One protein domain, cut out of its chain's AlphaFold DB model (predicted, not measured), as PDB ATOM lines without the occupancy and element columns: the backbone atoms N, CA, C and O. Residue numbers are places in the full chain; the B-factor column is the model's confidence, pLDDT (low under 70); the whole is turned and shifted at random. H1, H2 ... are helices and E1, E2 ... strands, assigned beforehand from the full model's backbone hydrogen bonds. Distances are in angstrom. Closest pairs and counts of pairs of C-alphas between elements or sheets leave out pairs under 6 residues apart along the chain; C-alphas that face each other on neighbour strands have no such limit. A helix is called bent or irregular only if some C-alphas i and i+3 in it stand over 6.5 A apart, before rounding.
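Overview. This is residues 117 to 251 of the 251 residues of an uncharacterized protein of Anopheles culicifacies (UniProt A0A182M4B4). A closed barrel of eight antiparallel strands makes the body, with one helix, H1, packed on its outside over E2. The ninth strand, E5, is outside the ring and pairs with the first part of E8, which bends sharply to join the barrel wall with its second part. The printed part has 135 residues, and along it come E1 to E8, then H1, then E9, a mostly strand domain. It is compact, with a radius of gyration of the C-alphas of 13.9 A, and spans 39 by 29 by 28 A.

Along the chain. Find C-alpha 117 at (94.437, 107.158, 84.588); from there E1 runs 20.0 A to residue 123. E2, residues 127 to 136, is 26.9 A long. Next come E3, residues 150 to 156, E4, residues 160 to 167 and 21.0 A long, and E5, residues 179 to 184. Read on through E6, residues 188 to 194, and E7, residues 197 to 203. E8, residues 207 to 219, bends by 127 degrees at residue 212, and its end C-alphas are 15.2 A apart. H1, residues 221 to 232, starts at C-alpha 221 (101.295, 115.681, 76.111) and is 18.1 A long; it is irregular, with C-alphas 222 and 225 7.2 A apart. E9, residues 244 to 250, ends at C-alpha 250 (93.142, 107.337, 89.723).

Arrangement. Go round the ring from E1, comparing backbone atoms within hydrogen-bond range. E1 and E2 form a hairpin, with N 119 and O 132 2.9 A apart. E2 and E8 are antiparallel neighbours, with N 135 and O 218 2.8 A apart. E8 pairs with E6 at N 214 and O 191, 2.8 A. The hairpin of E6 and E7 has N 192 and O 199 at 2.8 A. E7 and E4 have N 200 and O 163 at 2.8 A. The hairpin of E3 and E4 has N 162 and O 154 at 2.8 A. E3 and E9 have N 152 and O 244 at 2.9 A, and E9 closes the ring on E1 with N 120 and O 247 at 2.8 A. Look at residues 207 to 213 of E8 for E5, where N 183 and O 208 are 2.8 A apart. H1 is on the barrel at a height of 7.0 A, slantwise to the strands at 45 degrees to E2 on the local plane; the closest C-alphas of H1 and E2 are those of Ser 223 and Leu 132, 5.4 A apart. In H1, 6 of 8 O i to N i+4 pairs are within range.

Size, cuts and confidence. The C-alphas farthest apart, of Asp 126 and Arg 175, are 39.6 A apart, while those of Met 117 and Ala 251, the chain's last residue, are 5.2 A apart. The printed part has no cut. The links E2 to E3, E4 to E5 and H1 to E9 are long. The mean pLDDT of the printed part is 86.7; look for values under 70 at residues 169 to 177 and 251.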
ATOM      1  N   MET A 117      93.689 108.167  83.855       90.56
ATOM      2  CA  MET A 117      94.437 107.158  84.588       90.56
ATOM      3  C   MET A 117      95.876 107.633  84.764       90.56
ATOM      4  O   MET A 117      96.472 108.176  83.833       90.56
ATOM      5  N   ALA A 118      96.444 107.408  85.944       91.94
ATOM      6  CA  ALA A 118      97.863 107.595  86.193       91.94
ATOM      7  C   ALA A 118      98.547 106.239  86.401       91.94
ATOM      8  O   ALA A 118      98.021 105.334  87.052       91.94
ATOM      9  N   LEU A 119      99.740 106.107  85.825       93.00
ATOM     10  CA  LEU A 119     100.651 104.994  86.051       93.00
ATOM     11  C   LEU A 119     101.919 105.536  86.704       93.00
ATOM     12  O   LEU A 119     102.665 106.302  86.093       93.00
ATOM     13  N   ASP A 120     102.152 105.150  87.950       93.50
ATOM     14  CA  ASP A 120     103.356 105.485  88.698       93.50
ATOM     15  C   ASP A 120     104.414 104.406  88.481       93.50
ATOM     16  O   ASP A 120     104.204 103.248  88.830       93.50
ATOM     17  N   PHE A 121     105.560 104.785  87.920       93.56
ATOM     18  CA  PHE A 121     106.673 103.882  87.651       93.56
ATOM     19  C   PHE A 121     107.771 104.021  88.702       93.56
ATOM     20  O   PHE A 121     108.160 105.129  89.082       93.56
ATOM     21  N   TRP A 122     108.309 102.880  89.122       92.50
ATOM     22  CA  TRP A 122     109.340 102.754  90.143       92.50
ATOM     23  C   TRP A 122     110.476 101.881  89.622       92.50
ATOM     24  O   TRP A 122     110.250 100.807  89.067       92.50
ATOM     25  N   GLU A 123     111.705 102.333  89.808       91.56
ATOM     26  CA  GLU A 123     112.889 101.500  89.643       91.56
ATOM     27  C   GLU A 123     113.040 100.687  90.931       91.56
ATOM     28  O   GLU A 123     113.076 101.260  92.022       91.56
ATOM     29  N   ARG A 124     113.078  99.353  90.826       83.81
ATOM     30  CA  ARG A 124     113.080  98.471  92.008       83.81
ATOM     31  C   ARG A 124     111.868  98.766  92.912       83.81
ATOM     32  O   ARG A 124     110.739  98.643  92.458       83.81
ATOM     33  N   THR A 125     112.054  99.113  94.183       76.25
ATOM     34  CA  THR A 125     110.940  99.310  95.133       76.25
ATOM     35  C   THR A 125     110.961 100.651  95.856       76.25
ATOM     36  O   THR A 125     110.019 100.956  96.578       76.25
ATOM     37  N   ASP A 126     112.016 101.439  95.686       83.62
ATOM     38  CA  ASP A 126     112.343 102.593  96.525       83.62
ATOM     39  C   ASP A 126     112.516 103.893  95.731       83.62
ATOM     40  O   ASP A 126     112.341 104.979  96.286       83.62
ATOM     41  N   ARG A 127     112.790 103.814  94.424       89.94
ATOM     42  CA  ARG A 127     113.022 104.995  93.590       89.94
ATOM     43  C   ARG A 127     111.884 105.230  92.605       89.94
ATOM     44  O   ARG A 127     111.737 104.517  91.615       89.94
ATOM     45  N   ARG A 128     111.098 106.284  92.836       91.62
ATOM     46  CA  ARG A 128     110.078 106.738  91.878       91.62
ATOM     47  C   ARG A 128     110.759 107.302  90.633       91.62
ATOM     48  O   ARG A 128     111.573 108.217  90.743       91.62
ATOM     49  N   LEU A 129     110.411 106.777  89.461       91.94
ATOM     50  CA  LEU A 129     110.922 107.247  88.173       91.94
ATOM     51  C   LEU A 129     110.070 108.392  87.643       91.94
ATOM     52  O   LEU A 129     110.551 109.508  87.457       91.94
ATOM     53  N   CYS A 130     108.794 108.115  87.387       93.19
ATOM     54  CA  CYS A 130     107.877 109.079  86.803       93.19
ATOM     55  C   CYS A 130     106.418 108.651  86.995       93.19
ATOM     56  O   CYS A 130     106.128 107.503  87.320       93.19
ATOM     57  N   GLN A 131     105.502 109.593  86.773       94.25
ATOM     58  CA  GLN A 131     104.063 109.338  86.729       94.25
ATOM     59  C   GLN A 131     103.531 109.689  85.351       94.25
ATOM     60  O   GLN A 131     103.621 110.849  84.937       94.25
ATOM     61  N   LEU A 132     102.981 108.707  84.655       94.31
ATOM     62  CA  LEU A 132     102.476 108.852  83.305       94.31
ATOM     63  C   LEU A 132     100.951 108.951  83.328       94.31
ATOM     64  O   LEU A 132     100.270 108.037  83.784       94.31
ATOM     65  N   THR A 133     100.426 110.076  82.852       94.06
ATOM     66  CA  THR A 133      98.980 110.327  82.777       94.06
ATOM     67  C   THR A 133      98.449 109.940  81.401       94.06
ATOM     68  O   THR A 133      99.039 110.311  80.382       94.06
ATOM     69  N   ILE A 134      97.329 109.221  81.374       93.38
ATOM     70  CA  ILE A 134      96.647 108.729  80.176       93.38
ATOM     71  C   ILE A 134      95.206 109.245  80.198       93.38
ATOM     72  O   ILE A 134      94.485 109.014  81.170       93.38
ATOM     73  N   ASP A 135      94.801 109.920  79.126       92.06
ATOM     74  CA  ASP A 135      93.404 110.246  78.848       92.06
ATOM     75  C   ASP A 135      92.747 109.007  78.217       92.06
ATOM     76  O   ASP A 135      93.192 108.527  77.167       92.06
ATOM     77  N   LEU A 136      91.725 108.450  78.871       90.88
ATOM     78  CA  LEU A 136      91.008 107.277  78.375       90.88
ATOM     79  C   LEU A 136      89.974 107.673  77.311       90.88
ATOM     80  O   LEU A 136      89.393 108.763  77.344       90.88
ATOM     81  N   CYS A 137      89.739 106.773  76.358       87.25
ATOM     82  CA  CYS A 137      88.729 106.952  75.324       87.25
ATOM     83  C   CYS A 137      87.307 106.957  75.923       87.25
ATOM     84  O   CYS A 137      87.043 106.258  76.904       87.25
ATOM     85  N   PRO A 138      86.368 107.726  75.339       78.38
ATOM     86  CA  PRO A 138      84.983 107.749  75.799       78.38
ATOM     87  C   PRO A 138      84.367 106.348  75.685       78.38
ATOM     88  O   PRO A 138      84.387 105.753  74.612       78.38
ATOM     89  N   GLY A 139      83.850 105.826  76.798       74.50
ATOM     90  CA  GLY A 139      83.295 104.469  76.898       74.50
ATOM     91  C   GLY A 139      84.192 103.470  77.633       74.50
ATOM     92  O   GLY A 139      83.675 102.476  78.125       74.50
ATOM     93  N   VAL A 140      85.490 103.760  77.791       80.06
ATOM     94  CA  VAL A 140      86.401 102.923  78.586       80.06
ATOM     95  C   VAL A 140      86.344 103.368  80.041       80.06
ATOM     96  O   VAL A 140      86.687 104.507  80.376       80.06
ATOM     97  N   SER A 141      85.908 102.470  80.920       77.00
ATOM     98  CA  SER A 141      85.889 102.746  82.358       77.00
ATOM     99  C   SER A 141      87.235 102.400  83.002       77.00
ATOM    100  O   SER A 141      87.977 101.541  82.533       77.00
ATOM    101  N   PHE A 142      87.567 103.061  84.114       77.06
ATOM    102  CA  PHE A 142      88.785 102.731  84.863       77.06
ATOM    103  C   PHE A 142      88.771 101.276  85.363       77.06
ATOM    104  O   PHE A 142      89.824 100.642  85.432       77.06
ATOM    105  N   ASP A 143      87.594 100.742  85.688       74.69
ATOM    106  CA  ASP A 143      87.441  99.421  86.301       74.69
ATOM    107  C   ASP A 143      87.541  98.276  85.273       74.69
ATOM    108  O   ASP A 143      87.956  97.176  85.628       74.69
ATOM    109  N   GLU A 144      87.269  98.554  83.993       75.06
ATOM    110  CA  GLU A 144      87.469  97.632  82.859       75.06
ATOM    111  C   GLU A 144      88.955  97.314  82.618       75.06
ATOM    112  O   GLU A 144      89.329  96.252  82.120       75.06
ATOM    113  N   ILE A 145      89.845  98.229  83.007       80.69
ATOM    114  CA  ILE A 145      91.281  98.027  82.882       80.69
ATOM    115  C   ILE A 145      91.743  97.121  84.034       80.69
ATOM    116  O   ILE A 145      91.770  97.513  85.198       80.69
ATOM    117  N   THR A 146      92.181  95.903  83.728       79.00
ATOM    118  CA  THR A 146      92.633  94.903  84.718       79.00
ATOM    119  C   THR A 146      94.060  95.139  85.247       79.00
ATOM    120  O   THR A 146      94.618  94.304  85.965       79.00
ATOM    121  N   LEU A 147      94.674  96.286  84.933       81.81
ATOM    122  CA  LEU A 147      96.011  96.663  85.401       81.81
ATOM    123  C   LEU A 147      96.016  96.993  86.895       81.81
ATOM    124  O   LEU A 147      95.630  98.079  87.310       81.81
ATOM    125  N   GLY A 148      96.495  96.061  87.714       80.25
ATOM    126  CA  GLY A 148      96.840  96.324  89.111       80.25
ATOM    127  C   GLY A 148      98.261  96.874  89.271       80.25
ATOM    128  O   GLY A 148      98.816  97.490  88.368       80.25
ATOM    129  N   ARG A 149      98.879  96.580  90.414       86.81
ATOM    130  CA  ARG A 149     100.318  96.762  90.625       86.81
ATOM    131  C   ARG A 149     101.086  95.618  89.965       86.81
ATOM    132  O   ARG A 149     100.691  94.457  90.076       86.81
ATOM    133  N   GLY A 150     102.204  95.916  89.314       88.75
ATOM    134  CA  GLY A 150     102.980  94.888  88.630       88.75
ATOM    135  C   GLY A 150     104.376  95.329  88.226       88.75
ATOM    136  O   GLY A 150     104.899  96.335  88.699       88.75
ATOM    137  N   LYS A 151     104.988  94.545  87.337       91.06
ATOM    138  CA  LYS A 151     106.264  94.869  86.691       91.06
ATOM    139  C   LYS A 151     106.085  94.971  85.185       91.06
ATOM    140  O   LYS A 151     105.332  94.193  84.597       91.06
ATOM    141  N   LEU A 152     106.801  95.900  84.563       91.38
ATOM    142  CA  LEU A 152     106.891  95.972  83.108       91.38
ATOM    143  C   LEU A 152     107.473  94.660  82.576       91.38
ATOM    144  O   LEU A 152     108.480  94.160  83.083       91.38
ATOM    145  N   PHE A 153     106.812  94.081  81.574       92.50
ATOM    146  CA  PHE A 153     107.226  92.799  81.019       92.50
ATOM    147  C   PHE A 153     108.386  92.987  80.048       92.50
ATOM    148  O   PHE A 153     109.406  92.306  80.172       92.50
ATOM    149  N   ARG A 154     108.227  93.906  79.087       94.00
ATOM    150  CA  ARG A 154     109.239  94.221  78.075       94.00
ATOM    151  C   ARG A 154     109.170  95.679  77.650       94.00
ATOM    152  O   ARG A 154     108.092  96.258  77.614       94.00
ATOM    153  N   ILE A 155     110.306  96.246  77.261       95.00
ATOM    154  CA  ILE A 155     110.385  97.564  76.621       95.00
ATOM    155  C   ILE A 155     111.253  97.414  75.376       95.00
ATOM    156  O   ILE A 155     112.473  97.244  75.474       95.00
ATOM    157  N   TYR A 156     110.609  97.424  74.210       94.56
ATOM    158  CA  TYR A 156     111.292  97.414  72.922       94.56
ATOM    159  C   TYR A 156     111.673  98.842  72.572       94.56
ATOM    160  O   TYR A 156     110.798  99.664  72.283       94.56
ATOM    161  N   ASP A 157     112.976  99.103  72.608       91.44
ATOM    162  CA  ASP A 157     113.557 100.422  72.367       91.44
ATOM    163  C   ASP A 157     112.984 101.067  71.092       91.44
ATOM    164  O   ASP A 157     112.940 100.459  70.014       91.44
ATOM    165  N   GLY A 158     112.447 102.275  71.259       90.19
ATOM    166  CA  GLY A 158     111.851 103.090  70.205       90.19
ATOM    167  C   GLY A 158     110.586 102.511  69.572       90.19
ATOM    168  O   GLY A 158     110.124 103.048  68.571       90.19
ATOM    169  N   THR A 159     110.025 101.420  70.105       92.19
ATOM    170  CA  THR A 159     108.890 100.720  69.487       92.19
ATOM    171  C   THR A 159     107.664 100.714  70.393       92.19
ATOM    172  O   THR A 159     106.680 101.392  70.091       92.19
ATOM    173  N   LEU A 160     107.705  99.965  71.497       94.00
ATOM    174  CA  LEU A 160     106.570  99.804  72.407       94.00
ATOM    175  C   LEU A 160     107.007  99.284  73.782       94.00
ATOM    176  O   LEU A 160     107.944  98.489  73.896       94.00
ATOM    177  N   ALA A 161     106.292  99.709  74.819       94.00
ATOM    178  CA  ALA A 161     106.371  99.143  76.158       94.00
ATOM    179  C   ALA A 161     105.216  98.156  76.366       94.00
ATOM    180  O   ALA A 161     104.067  98.469  76.059       94.00
ATOM    181  N   VAL A 162     105.532  96.967  76.879       94.12
ATOM    182  CA  VAL A 162     104.595  95.866  77.118       94.12
ATOM    183  C   VAL A 162     104.433  95.655  78.610       94.12
ATOM    184  O   VAL A 162     105.384  95.313  79.323       94.12
ATOM    185  N   ILE A 163     103.195  95.765  79.061       92.88
ATOM    186  CA  ILE A 163     102.767  95.362  80.386       92.88
ATOM    187  C   ILE A 163     101.939  94.094  80.224       92.88
ATOM    188  O   ILE A 163     100.961  94.059  79.485       92.88
ATOM    189  N   ARG A 164     102.347  93.029  80.906       89.12
ATOM    190  CA  ARG A 164     101.579  91.790  80.928       89.12
ATOM    191  C   ARG A 164     100.554  91.880  82.049       89.12
ATOM    192  O   ARG A 164     100.942  91.999  83.211       89.12
ATOM    193  N   ALA A 165      99.281  91.808  81.693       80.25
ATOM    194  CA  ALA A 165      98.211  91.573  82.642       80.25
ATOM    195  C   ALA A 165      97.934  90.068  82.757       80.25
ATOM    196  O   ALA A 165      98.613  89.242  82.139       80.25
ATOM    197  N   GLY A 166      97.046  89.702  83.678       75.94
ATOM    198  CA  GLY A 166      96.744  88.310  83.990       75.94
ATOM    199  C   GLY A 166      96.068  87.555  82.841       75.94
ATOM    200  O   GLY A 166      96.154  87.909  81.665       75.94
ATOM    201  N   TYR A 167      95.403  86.465  83.202       73.38
ATOM    202  CA  TYR A 167      94.492  85.787  82.286       73.38
ATOM    203  C   TYR A 167      93.185  86.571  82.183       73.38
ATOM    204  O   TYR A 167      92.770  87.204  83.159       73.38
ATOM    205  N   VAL A 168      92.569  86.502  81.004       70.06
ATOM    206  CA  VAL A 168      91.247  87.075  80.737       70.06
ATOM    207  C   VAL A 168      90.249  86.523  81.762       70.06
ATOM    208  O   VAL A 168      90.261  85.323  82.050       70.06
ATOM    209  N   ARG A 169      89.446  87.400  82.379       62.16
ATOM    210  CA  ARG A 169      88.589  87.038  83.524       62.16
ATOM    211  C   ARG A 169      87.185  86.590  83.119       62.16
ATOM    212  O   ARG A 169      86.542  85.921  83.926       62.16
ATOM    213  N   SER A 170      86.718  86.918  81.915       61.41
ATOM    214  CA  SER A 170      85.386  86.543  81.433       61.41
ATOM    215  C   SER A 170      85.353  86.264  79.926       61.41
ATOM    216  O   SER A 170      86.175  86.755  79.159       61.41
ATOM    217  N   ASP A 171      84.359  85.488  79.491       55.88
ATOM    218  CA  ASP A 171      84.059  85.240  78.070       55.88
ATOM    219  C   ASP A 171      83.572  86.518  77.347       55.88
ATOM    220  O   ASP A 171      83.591  86.601  76.122       55.88
ATOM    221  N   GLU A 172      83.146  87.542  78.100       56.50
ATOM    222  CA  GLU A 172      82.738  88.855  77.578       56.50
ATOM    223  C   GLU A 172      83.941  89.689  77.115       56.50
ATOM    224  O   GLU A 172      83.870  90.323  76.065       56.50
ATOM    225  N   ASP A 173      85.082  89.600  77.809       55.59
ATOM    226  CA  ASP A 173      86.350  90.234  77.402       55.59
ATOM    227  C   ASP A 173      86.920  89.651  76.090       55.59
ATOM    228  O   ASP A 173      87.763  90.280  75.445       55.59
ATOM    229  N   LEU A 174      86.482  88.443  75.706       56.19
ATOM    230  CA  LEU A 174      86.796  87.797  74.422       56.19
ATOM    231  C   LEU A 174      85.836  88.221  73.298       56.19
ATOM    232  O   LEU A 174      86.166  88.044  72.127       56.19
ATOM    233  N   ARG A 175      84.659  88.763  73.642       53.72
ATOM    234  CA  ARG A 175      83.658  89.287  72.693       53.72
ATOM    235  C   ARG A 175      83.840  90.768  72.376       53.72
ATOM    236  O   ARG A 175      83.199  91.261  71.450       53.72
ATOM    237  N   ASP A 176      84.677  91.464  73.141       62.50
ATOM    238  CA  ASP A 176      85.103  92.830  72.849       62.50
ATOM    239  C   ASP A 176      85.632  92.932  71.408       62.50
ATOM    240  O   ASP A 176      86.375  92.066  70.944       62.50
ATOM    241  N   THR A 177      85.254  93.986  70.683       62.81
ATOM    242  CA  THR A 177      85.674  94.190  69.290       62.81
ATOM    243  C   THR A 177      87.167  94.525  69.245       62.81
ATOM    244  O   THR A 177      87.579  95.674  69.423       62.81
ATOM    245  N   TYR A 178      88.003  93.506  69.053       74.12
ATOM    246  CA  TYR A 178      89.420  93.680  68.754       74.12
ATOM    247  C   TYR A 178      89.569  93.919  67.260       74.12
ATOM    248  O   TYR A 178      89.453  93.000  66.452       74.12
ATOM    249  N   ASP A 179      89.837  95.168  66.903       77.25
ATOM    250  CA  ASP A 179      89.989  95.564  65.515       77.25
ATOM    251  C   ASP A 179      91.458  95.724  65.130       77.25
ATOM    252  O   ASP A 179      92.379  95.861  65.947       77.25
ATOM    253  N   ARG A 180      91.682  95.739  63.818       85.31
ATOM    254  CA  ARG A 180      92.963  96.135  63.253       85.31
ATOM    255  C   ARG A 180      93.095  97.652  63.357       85.31
ATOM    256  O   ARG A 180      92.489  98.399  62.593       85.31
ATOM    257  N   LEU A 181      93.925  98.114  64.286       85.94
ATOM    258  CA  LEU A 181      94.210  99.533  64.452       85.94
ATOM    259  C   LEU A 181      95.204  99.989  63.382       85.94
ATOM    260  O   LEU A 181      96.328  99.486  63.289       85.94
ATOM    261  N   HIS A 182      94.795 100.970  62.586       88.69
ATOM    262  CA  HIS A 182      95.639 101.630  61.596       88.69
ATOM    263  C   HIS A 182      96.186 102.945  62.155       88.69
ATOM    264  O   HIS A 182      95.488 103.659  62.867       88.69
ATOM    265  N   HIS A 183      97.430 103.271  61.803       89.50
ATOM    266  CA  HIS A 183      98.098 104.523  62.157       89.50
ATOM    267  C   HIS A 183      98.053 104.839  63.665       89.50
ATOM    268  O   HIS A 183      97.552 105.869  64.111       89.50
ATOM    269  N   VAL A 184      98.592 103.928  64.470       90.69
ATOM    270  CA  VAL A 184      98.647 104.079  65.924       90.69
ATOM    271  C   VAL A 184      99.746 105.076  66.275       90.69
ATOM    272  O   VAL A 184     100.931 104.767  66.162       90.69
ATOM    273  N   GLU A 185      99.364 106.281  66.687       92.88
ATOM    274  CA  GLU A 185     100.290 107.357  67.053       92.88
ATOM    275  C   GLU A 185     101.167 106.988  68.259       92.88
ATOM    276  O   GLU A 185     100.857 106.078  69.034       92.88
ATOM    277  N   ARG A 186     102.270 107.715  68.445       94.25
ATOM    278  CA  ARG A 186     103.109 107.615  69.648       94.25
ATOM    279  C   ARG A 186     102.318 107.998  70.906       94.25
ATOM    280  O   ARG A 186     101.590 108.984  70.911       94.25
ATOM    281  N   GLY A 187     102.530 107.254  71.990       93.38
ATOM    282  CA  GLY A 187     101.843 107.449  73.264       93.38
ATOM    283  C   GLY A 187     100.405 106.940  73.246       93.38
ATOM    284  O   GLY A 187      99.596 107.356  74.063       93.38
ATOM    285  N   THR A 188     100.064 106.046  72.326       94.56
ATOM    286  CA  THR A 188      98.762 105.386  72.317       94.56
ATOM    287  C   THR A 188      98.781 104.202  73.276       94.56
ATOM    288  O   THR A 188      99.748 103.438  73.309       94.56
ATOM    289  N   PHE A 189      97.712 104.059  74.054       94.31
ATOM    290  CA  PHE A 189      97.527 102.989  75.022       94.31
ATOM    291  C   PHE A 189      96.512 101.969  74.501       94.31
ATOM    292  O   PHE A 189      95.364 102.316  74.220       94.31
ATOM    293  N   VAL A 190      96.943 100.719  74.344       92.94
ATOM    294  CA  VAL A 190      96.189  99.663  73.653       92.94
ATOM    295  C   VAL A 190      96.135  98.400  74.510       92.94
ATOM    296  O   VAL A 190      97.150  97.999  75.077       92.94
ATOM    297  N   LYS A 191      94.969  97.754  74.578       91.19
ATOM    298  CA  LYS A 191      94.794  96.391  75.102       91.19
ATOM    299  C   LYS A 191      94.873  95.404  73.944       91.19
ATOM    300  O   LYS A 191      94.247  95.617  72.913       91.19
ATOM    301  N   GLN A 192      95.628  94.333  74.112       90.00
ATOM    302  CA  GLN A 192      95.747  93.240  73.155       90.00
ATOM    303  C   GLN A 192      95.587  91.921  73.905       90.00
ATOM    304  O   GLN A 192      96.154  91.756  74.987       90.00
ATOM    305  N   VAL A 193      94.850  90.974  73.336       86.94
ATOM    306  CA  VAL A 193      94.725  89.621  73.888       86.94
ATOM    307  C   VAL A 193      95.421  88.652  72.948       86.94
ATOM    308  O   VAL A 193      95.100  88.586  71.769       86.94
ATOM    309  N   VAL A 194      96.399  87.911  73.468       85.00
ATOM    310  CA  VAL A 194      97.139  86.896  72.703       85.00
ATOM    311  C   VAL A 194      97.130  85.606  73.508       85.00
ATOM    312  O   VAL A 194      97.533  85.605  74.673       85.00
ATOM    313  N   ASP A 195      96.649  84.519  72.904       82.81
ATOM    314  CA  ASP A 195      96.545  83.188  73.523       82.81
ATOM    315  C   ASP A 195      95.813  83.197  74.884       82.81
ATOM    316  O   ASP A 195      96.255  82.582  75.858       82.81
ATOM    317  N   GLY A 196      94.724  83.969  74.994       79.19
ATOM    318  CA  GLY A 196      93.935  84.096  76.230       79.19
ATOM    319  C   GLY A 196      94.627  84.875  77.361       79.19
ATOM    320  O   GLY A 196      94.204  84.810  78.520       79.19
ATOM    321  N   ARG A 197      95.710  85.602  77.056       86.00
ATOM    322  CA  ARG A 197      96.414  86.485  77.998       86.00
ATOM    323  C   ARG A 197      96.297  87.937  77.579       86.00
ATOM    324  O   ARG A 197      96.460  88.262  76.406       86.00
ATOM    325  N   GLU A 198      96.098  88.802  78.564       88.38
ATOM    326  CA  GLU A 198      95.968  90.236  78.344       88.38
ATOM    327  C   GLU A 198      97.334  90.928  78.364       88.38
ATOM    328  O   GLU A 198      98.153  90.761  79.276       88.38
ATOM    329  N   TYR A 199      97.566  91.766  77.363       91.31
ATOM    330  CA  TYR A 199      98.733  92.622  77.245       91.31
ATOM    331  C   TYR A 199      98.280  94.060  77.057       91.31
ATOM    332  O   TYR A 199      97.432  94.370  76.227       91.31
ATOM    333  N   PHE A 200      98.889  94.955  77.817       93.00
ATOM    334  CA  PHE A 200      98.706  96.385  77.670       93.00
ATOM    335  C   PHE A 200      99.963  96.975  77.048       93.00
ATOM    336  O   PHE A 200     101.080  96.760  77.526       93.00
ATOM    337  N   LEU A 201      99.776  97.699  75.955       94.31
ATOM    338  CA  LEU A 201     100.835  98.242  75.125       94.31
ATOM    339  C   LEU A 201     100.793  99.765  75.185       94.31
ATOM    340  O   LEU A 201      99.734 100.368  75.025       94.31
ATOM    341  N   ILE A 202     101.957 100.385  75.371       95.25
ATOM    342  CA  ILE A 202     102.142 101.827  75.182       95.25
ATOM    343  C   ILE A 202     103.089 102.014  74.002       95.25
ATOM    344  O   ILE A 202     104.234 101.554  74.039       95.25
ATOM    345  N   THR A 203     102.630 102.673  72.942       95.12
ATOM    346  CA  THR A 203     103.454 102.898  71.749       95.12
ATOM    347  C   THR A 203     104.501 103.986  71.993       95.12
ATOM    348  O   THR A 203     104.205 105.066  72.502       95.12
ATOM    349  N   LEU A 204     105.752 103.719  71.614       93.75
ATOM    350  CA  LEU A 204     106.875 104.663  71.759       93.75
ATOM    351  C   LEU A 204     107.190 105.390  70.444       93.75
ATOM    352  O   LEU A 204     107.883 106.403  70.438       93.75
ATOM    353  N   ARG A 205     106.613 104.912  69.339       93.81
ATOM    354  CA  ARG A 205     106.619 105.535  68.012       93.81
ATOM    355  C   ARG A 205     105.258 105.370  67.347       93.81
ATOM    356  O   ARG A 205     104.437 104.583  67.811       93.81
ATOM    357  N   THR A 206     105.068 106.038  66.218       92.94
ATOM    358  CA  THR A 206     103.928 105.768  65.341       92.94
ATOM    359  C   THR A 206     104.082 104.391  64.688       92.94
ATOM    360  O   THR A 206     105.117 104.093  64.086       92.94
ATOM    361  N   ILE A 207     103.069 103.538  64.828       91.62
ATOM    362  CA  ILE A 207     103.014 102.183  64.270       91.62
ATOM    363  C   ILE A 207     101.950 102.158  63.172       91.62
ATOM    364  O   ILE A 207     100.822 102.594  63.379       91.62
ATOM    365  N   GLY A 208     102.303 101.641  61.993       88.75
ATOM    366  CA  GLY A 208     101.402 101.639  60.837       88.75
ATOM    367  C   GLY A 208     100.154 100.779  61.040       88.75
ATOM    368  O   GLY A 208      99.049 101.224  60.748       88.75
ATOM    369  N   THR A 209     100.323  99.564  61.560       90.19
ATOM    370  CA  THR A 209      99.215  98.636  61.821       90.19
ATOM    371  C   THR A 209      99.479  97.818  63.075       90.19
ATOM    372  O   THR A 209     100.568  97.255  63.207       90.19
ATOM    373  N   LEU A 210      98.479  97.697  63.942       88.81
ATOM    374  CA  LEU A 210      98.482  96.794  65.087       88.81
ATOM    375  C   LEU A 210      97.240  95.901  65.007       88.81
ATOM    376  O   LEU A 210      96.141  96.390  64.767       88.81
ATOM    377  N   VAL A 211      97.441  94.590  65.107       87.19
ATOM    378  CA  VAL A 211      96.388  93.583  64.911       87.19
ATOM    379  C   VAL A 211      95.831  93.175  66.273       87.19
ATOM    380  O   VAL A 211      96.588  93.123  67.245       87.19
ATOM    381  N   ASP A 212      94.524  92.923  66.331       85.56
ATOM    382  CA  ASP A 212      93.797  92.467  67.522       85.56
ATOM    383  C   ASP A 212      93.950  93.404  68.733       85.56
ATOM    384  O   ASP A 212      94.140  92.973  69.872       85.56
ATOM    385  N   GLY A 213      93.920  94.718  68.485       86.38
ATOM    386  CA  GLY A 213      94.125  95.742  69.506       86.38
ATOM    387  C   GLY A 213      92.867  96.559  69.772       86.38
ATOM    388  O   GLY A 213      92.262  97.095  68.851       86.38
ATOM    389  N   LYS A 214      92.519  96.751  71.046       89.44
ATOM    390  CA  LYS A 214      91.489  97.698  71.490       89.44
ATOM    391  C   LYS A 214      92.155  98.970  72.006       89.44
ATOM    392  O   LYS A 214      92.959  98.937  72.942       89.44
ATOM    393  N   LEU A 215      91.848 100.104  71.380       90.12
ATOM    394  CA  LEU A 215      92.340 101.410  71.811       90.12
ATOM    395  C   LEU A 215      91.695 101.790  73.149       90.12
ATOM    396  O   LEU A 215      90.477 101.909  73.232       90.12
ATOM    397  N   LEU A 216      92.511 102.019  74.176       90.12
ATOM    398  CA  LEU A 216      92.026 102.397  75.504       90.12
ATOM    399  C   LEU A 216      92.201 103.880  75.812       90.12
ATOM    400  O   LEU A 216      91.415 104.447  76.567       90.12
ATOM    401  N   GLY A 217      93.240 104.513  75.269       91.81
ATOM    402  CA  GLY A 217      93.518 105.913  75.561       91.81
ATOM    403  C   GLY A 217      94.798 106.438  74.930       91.81
ATOM    404  O   GLY A 217      95.454 105.764  74.131       91.81
ATOM    405  N   ARG A 218      95.162 107.663  75.302       94.00
ATOM    406  CA  ARG A 218      96.370 108.351  74.836       94.00
ATOM    407  C   ARG A 218      97.096 109.016  75.999       94.00
ATOM    408  O   ARG A 218      96.482 109.593  76.890       94.00
ATOM    409  N   VAL A 219      98.421 108.941  75.988       93.75
ATOM    410  CA  VAL A 219      99.289 109.620  76.950       93.75
ATOM    411  C   VAL A 219      99.140 111.128  76.766       93.75
ATOM    412  O   VAL A 219      99.224 111.648  75.654       93.75
ATOM    413  N   VAL A 220      98.938 111.835  77.874       92.81
ATOM    414  CA  VAL A 220      98.799 113.294  77.878       92.81
ATOM    415  C   VAL A 220     100.110 113.932  77.398       92.81
ATOM    416  O   VAL A 220     101.180 113.486  77.824       92.81
ATOM    417  N   PRO A 221     100.082 115.021  76.603       90.12
ATOM    418  CA  PRO A 221     101.295 115.681  76.111       90.12
ATOM    419  C   PRO A 221     102.320 116.017  77.208       90.12
ATOM    420  O   PRO A 221     103.512 115.792  77.028       90.12
ATOM    421  N   GLY A 222     101.862 116.452  78.389       89.75
ATOM    422  CA  GLY A 222     102.727 116.744  79.544       89.75
ATOM    423  C   GLY A 222     103.405 115.523  80.188       89.75
ATOM    424  O   GLY A 222     104.239 115.682  81.075       89.75
ATOM    425  N   SER A 223     103.057 114.302  79.772       92.31
ATOM    426  CA  SER A 223     103.702 113.054  80.200       92.31
ATOM    427  C   SER A 223     104.546 112.400  79.097       92.31
ATOM    428  O   SER A 223     105.125 111.342  79.336       92.31
ATOM    429  N   MET A 224     104.676 113.013  77.913       92.25
ATOM    430  CA  MET A 224     105.458 112.438  76.808       92.25
ATOM    431  C   MET A 224     106.961 112.372  77.109       92.25
ATOM    432  O   MET A 224     107.593 111.362  76.816       92.25
ATOM    433  N   GLU A 225     107.526 113.379  77.779       93.00
ATOM    434  CA  GLU A 225     108.935 113.350  78.217       93.00
ATOM    435  C   GLU A 225     109.198 112.215  79.220       93.00
ATOM    436  O   GLU A 225     110.249 111.577  79.230       93.00
ATOM    437  N   LYS A 226     108.198 111.900  80.051       94.00
ATOM    438  CA  LYS A 226     108.260 110.786  81.003       94.00
ATOM    439  C   LYS A 226     108.182 109.435  80.292       94.00
ATOM    440  O   LYS A 226     108.770 108.466  80.767       94.00
ATOM    441  N   LEU A 227     107.483 109.372  79.159       93.56
ATOM    442  CA  LEU A 227     107.467 108.197  78.294       93.56
ATOM    443  C   LEU A 227     108.840 107.967  77.642       93.56
ATOM    444  O   LEU A 227     109.272 106.820  77.539       93.56
ATOM    445  N   ASP A 228     109.557 109.035  77.275       93.69
ATOM    446  CA  ASP A 228     110.943 108.940  76.788       93.69
ATOM    447  C   ASP A 228     111.899 108.415  77.859       93.69
ATOM    448  O   ASP A 228     112.757 107.577  77.566       93.69
ATOM    449  N   LEU A 229     111.704 108.826  79.117       93.62
ATOM    450  CA  LEU A 229     112.446 108.252  80.236       93.62
ATOM    451  C   LEU A 229     112.234 106.734  80.306       93.62
ATOM    452  O   LEU A 229     113.217 106.006  80.375       93.62
ATOM    453  N   ILE A 230     110.992 106.247  80.222       92.62
ATOM    454  CA  ILE A 230     110.697 104.801  80.223       92.62
ATOM    455  C   ILE A 230     111.350 104.106  79.020       92.62
ATOM    456  O   ILE A 230     111.946 103.040  79.179       92.62
ATOM    457  N   ASN A 231     111.297 104.718  77.830       93.06
ATOM    458  CA  ASN A 231     111.927 104.178  76.624       93.06
ATOM    459  C   ASN A 231     113.440 103.957  76.804       93.06
ATOM    460  O   ASN A 231     113.970 102.943  76.355       93.06
ATOM    461  N   SER A 232     114.130 104.843  77.533       93.50
ATOM    462  CA  SER A 232     115.579 104.730  77.773       93.50
ATOM    463  C   SER A 232     116.008 103.459  78.532       93.50
ATOM    464  O   SER A 232     117.153 103.013  78.404       93.50
ATOM    465  N   TYR A 233     115.087 102.826  79.272       92.31
ATOM    466  CA  TYR A 233     115.317 101.546  79.956       92.31
ATOM    467  C   TYR A 233     115.107 100.329  79.048       92.31
ATOM    468  O   TYR A 233     115.355  99.191  79.466       92.31
ATOM    469  N   GLY A 234     114.647 100.550  77.817       90.56
ATOM    470  CA  GLY A 234     114.433  99.521  76.818       90.56
ATOM    471  C   GLY A 234     115.712  98.991  76.187       90.56
ATOM    472  O   GLY A 234     116.813  99.543  76.298       90.56
ATOM    473  N   SER A 235     115.550  97.871  75.492       93.19
ATOM    474  CA  SER A 235     116.573  97.311  74.615       93.19
ATOM    475  C   SER A 235     115.943  96.850  73.309       93.19
ATOM    476  O   SER A 235     114.731  96.643  73.219       93.19
ATOM    477  N   LYS A 236     116.778  96.615  72.293       91.88
ATOM    478  CA  LYS A 236     116.330  96.097  70.990       91.88
ATOM    479  C   LYS A 236     115.562  94.772  71.101       91.88
ATOM    480  O   LYS A 236     114.661  94.521  70.313       91.88
ATOM    481  N   TYR A 237     115.886  93.946  72.098       91.31
ATOM    482  CA  TYR A 237     115.259  92.637  72.320       91.31
ATOM    483  C   TYR A 237     114.099  92.670  73.326       91.31
ATOM    484  O   TYR A 237     113.581  91.623  73.713       91.31
ATOM    485  N   GLY A 238     113.711  93.855  73.804       88.50
ATOM    486  CA  GLY A 238     112.610  94.010  74.751       88.50
ATOM    487  C   GLY A 238     112.977  93.754  76.213       88.50
ATOM    488  O   GLY A 238     112.134  93.949  77.081       88.50
ATOM    489  N   ARG A 239     114.207  93.326  76.533       90.94
ATOM    490  CA  ARG A 239     114.644  93.183  77.933       90.94
ATOM    491  C   ARG A 239     114.814  94.563  78.560       90.94
ATOM    492  O   ARG A 239     115.519  95.398  77.995       90.94
ATOM    493  N   CYS A 240     114.206  94.769  79.721       89.56
ATOM    494  CA  CYS A 240     114.419  95.973  80.512       89.56
ATOM    495  C   CYS A 240     115.832  95.935  81.111       89.56
ATOM    496  O   CYS A 240     116.256  94.888  81.607       89.56
ATOM    497  N   ARG A 241     116.554  97.061  81.060       89.19
ATOM    498  CA  ARG A 241     117.882  97.195  81.688       89.19
ATOM    499  C   ARG A 241     117.814  96.962  83.195       89.19
ATOM    500  O   ARG A 241     118.668  96.291  83.758       89.19
ATOM    501  N   GLU A 242     116.745  97.461  83.801       89.44
ATOM    502  CA  GLU A 242     116.398  97.284  85.204       89.44
ATOM    503  C   GLU A 242     114.933  96.874  85.332       89.44
ATOM    504  O   GLU A 242     114.108  97.118  84.446       89.44
ATOM    505  N   THR A 243     114.594  96.226  86.443       89.44
ATOM    506  CA  THR A 243     113.204  95.896  86.759       89.44
ATOM    507  C   THR A 243     112.442  97.157  87.136       89.44
ATOM    508  O   THR A 243     112.686  97.735  88.199       89.44
ATOM    509  N   ILE A 244     111.496  97.537  86.281       92.56
ATOM    510  CA  ILE A 244     110.582  98.650  86.524       92.56
ATOM    511  C   ILE A 244     109.247  98.095  87.004       92.56
ATOM    512  O   ILE A 244     108.622  97.262  86.338       92.56
ATOM    513  N   TYR A 245     108.813  98.581  88.155       92.44
ATOM    514  CA  TYR A 245     107.504  98.322  88.722       92.44
ATOM    515  C   TYR A 245     106.560  99.456  88.359       92.44
ATOM    516  O   TYR A 245     106.985 100.589  88.140       92.44
ATOM    517  N   PHE A 246     105.278  99.142  88.278       92.25
ATOM    518  CA  PHE A 246     104.240 100.129  88.050       92.25
ATOM    519  C   PHE A 246     103.112  99.943  89.054       92.25
ATOM    520  O   PHE A 246     102.827  98.821  89.487       92.25
ATOM    521  N   ASP A 247     102.476 101.052  89.399       89.88
ATOM    522  CA  ASP A 247     101.253 101.083  90.181       89.88
ATOM    523  C   ASP A 247     100.217 101.956  89.479       89.88
ATOM    524  O   ASP A 247     100.552 102.986  88.887       89.88
ATOM    525  N   ARG A 248      98.962 101.516  89.510       88.88
ATOM    526  CA  ARG A 248      97.861 102.217  88.853       88.88
ATOM    527  C   ARG A 248      97.115 103.055  89.877       88.88
ATOM    528  O   ARG A 248      96.550 102.523  90.829       88.88
ATOM    529  N   THR A 249      97.026 104.352  89.616       83.88
ATOM    530  CA  THR A 249      96.317 105.319  90.455       83.88
ATOM    531  C   THR A 249      95.233 106.042  89.647       83.88
ATOM    532  O   THR A 249      95.346 106.229  88.430       83.88
ATOM    533  N   LYS A 250      94.128 106.414  90.308       77.88
ATOM    534  CA  LYS A 250      93.142 107.337  89.723       77.88
ATOM    535  C   LYS A 250      93.762 108.739  89.735       77.88
ATOM    536  O   LYS A 250      94.303 109.139  90.766       77.88
ATOM    537  N   ALA A 251      93.747 109.411  88.584       64.94
ATOM    538  CA  ALA A 251      94.348 110.732  88.385       64.94
ATOM    539  C   ALA A 251      93.356 111.865  88.661       64.94
ATOM    540  O   ALA A 251      92.153 111.666  88.380       64.94
TER     541      ALA A 251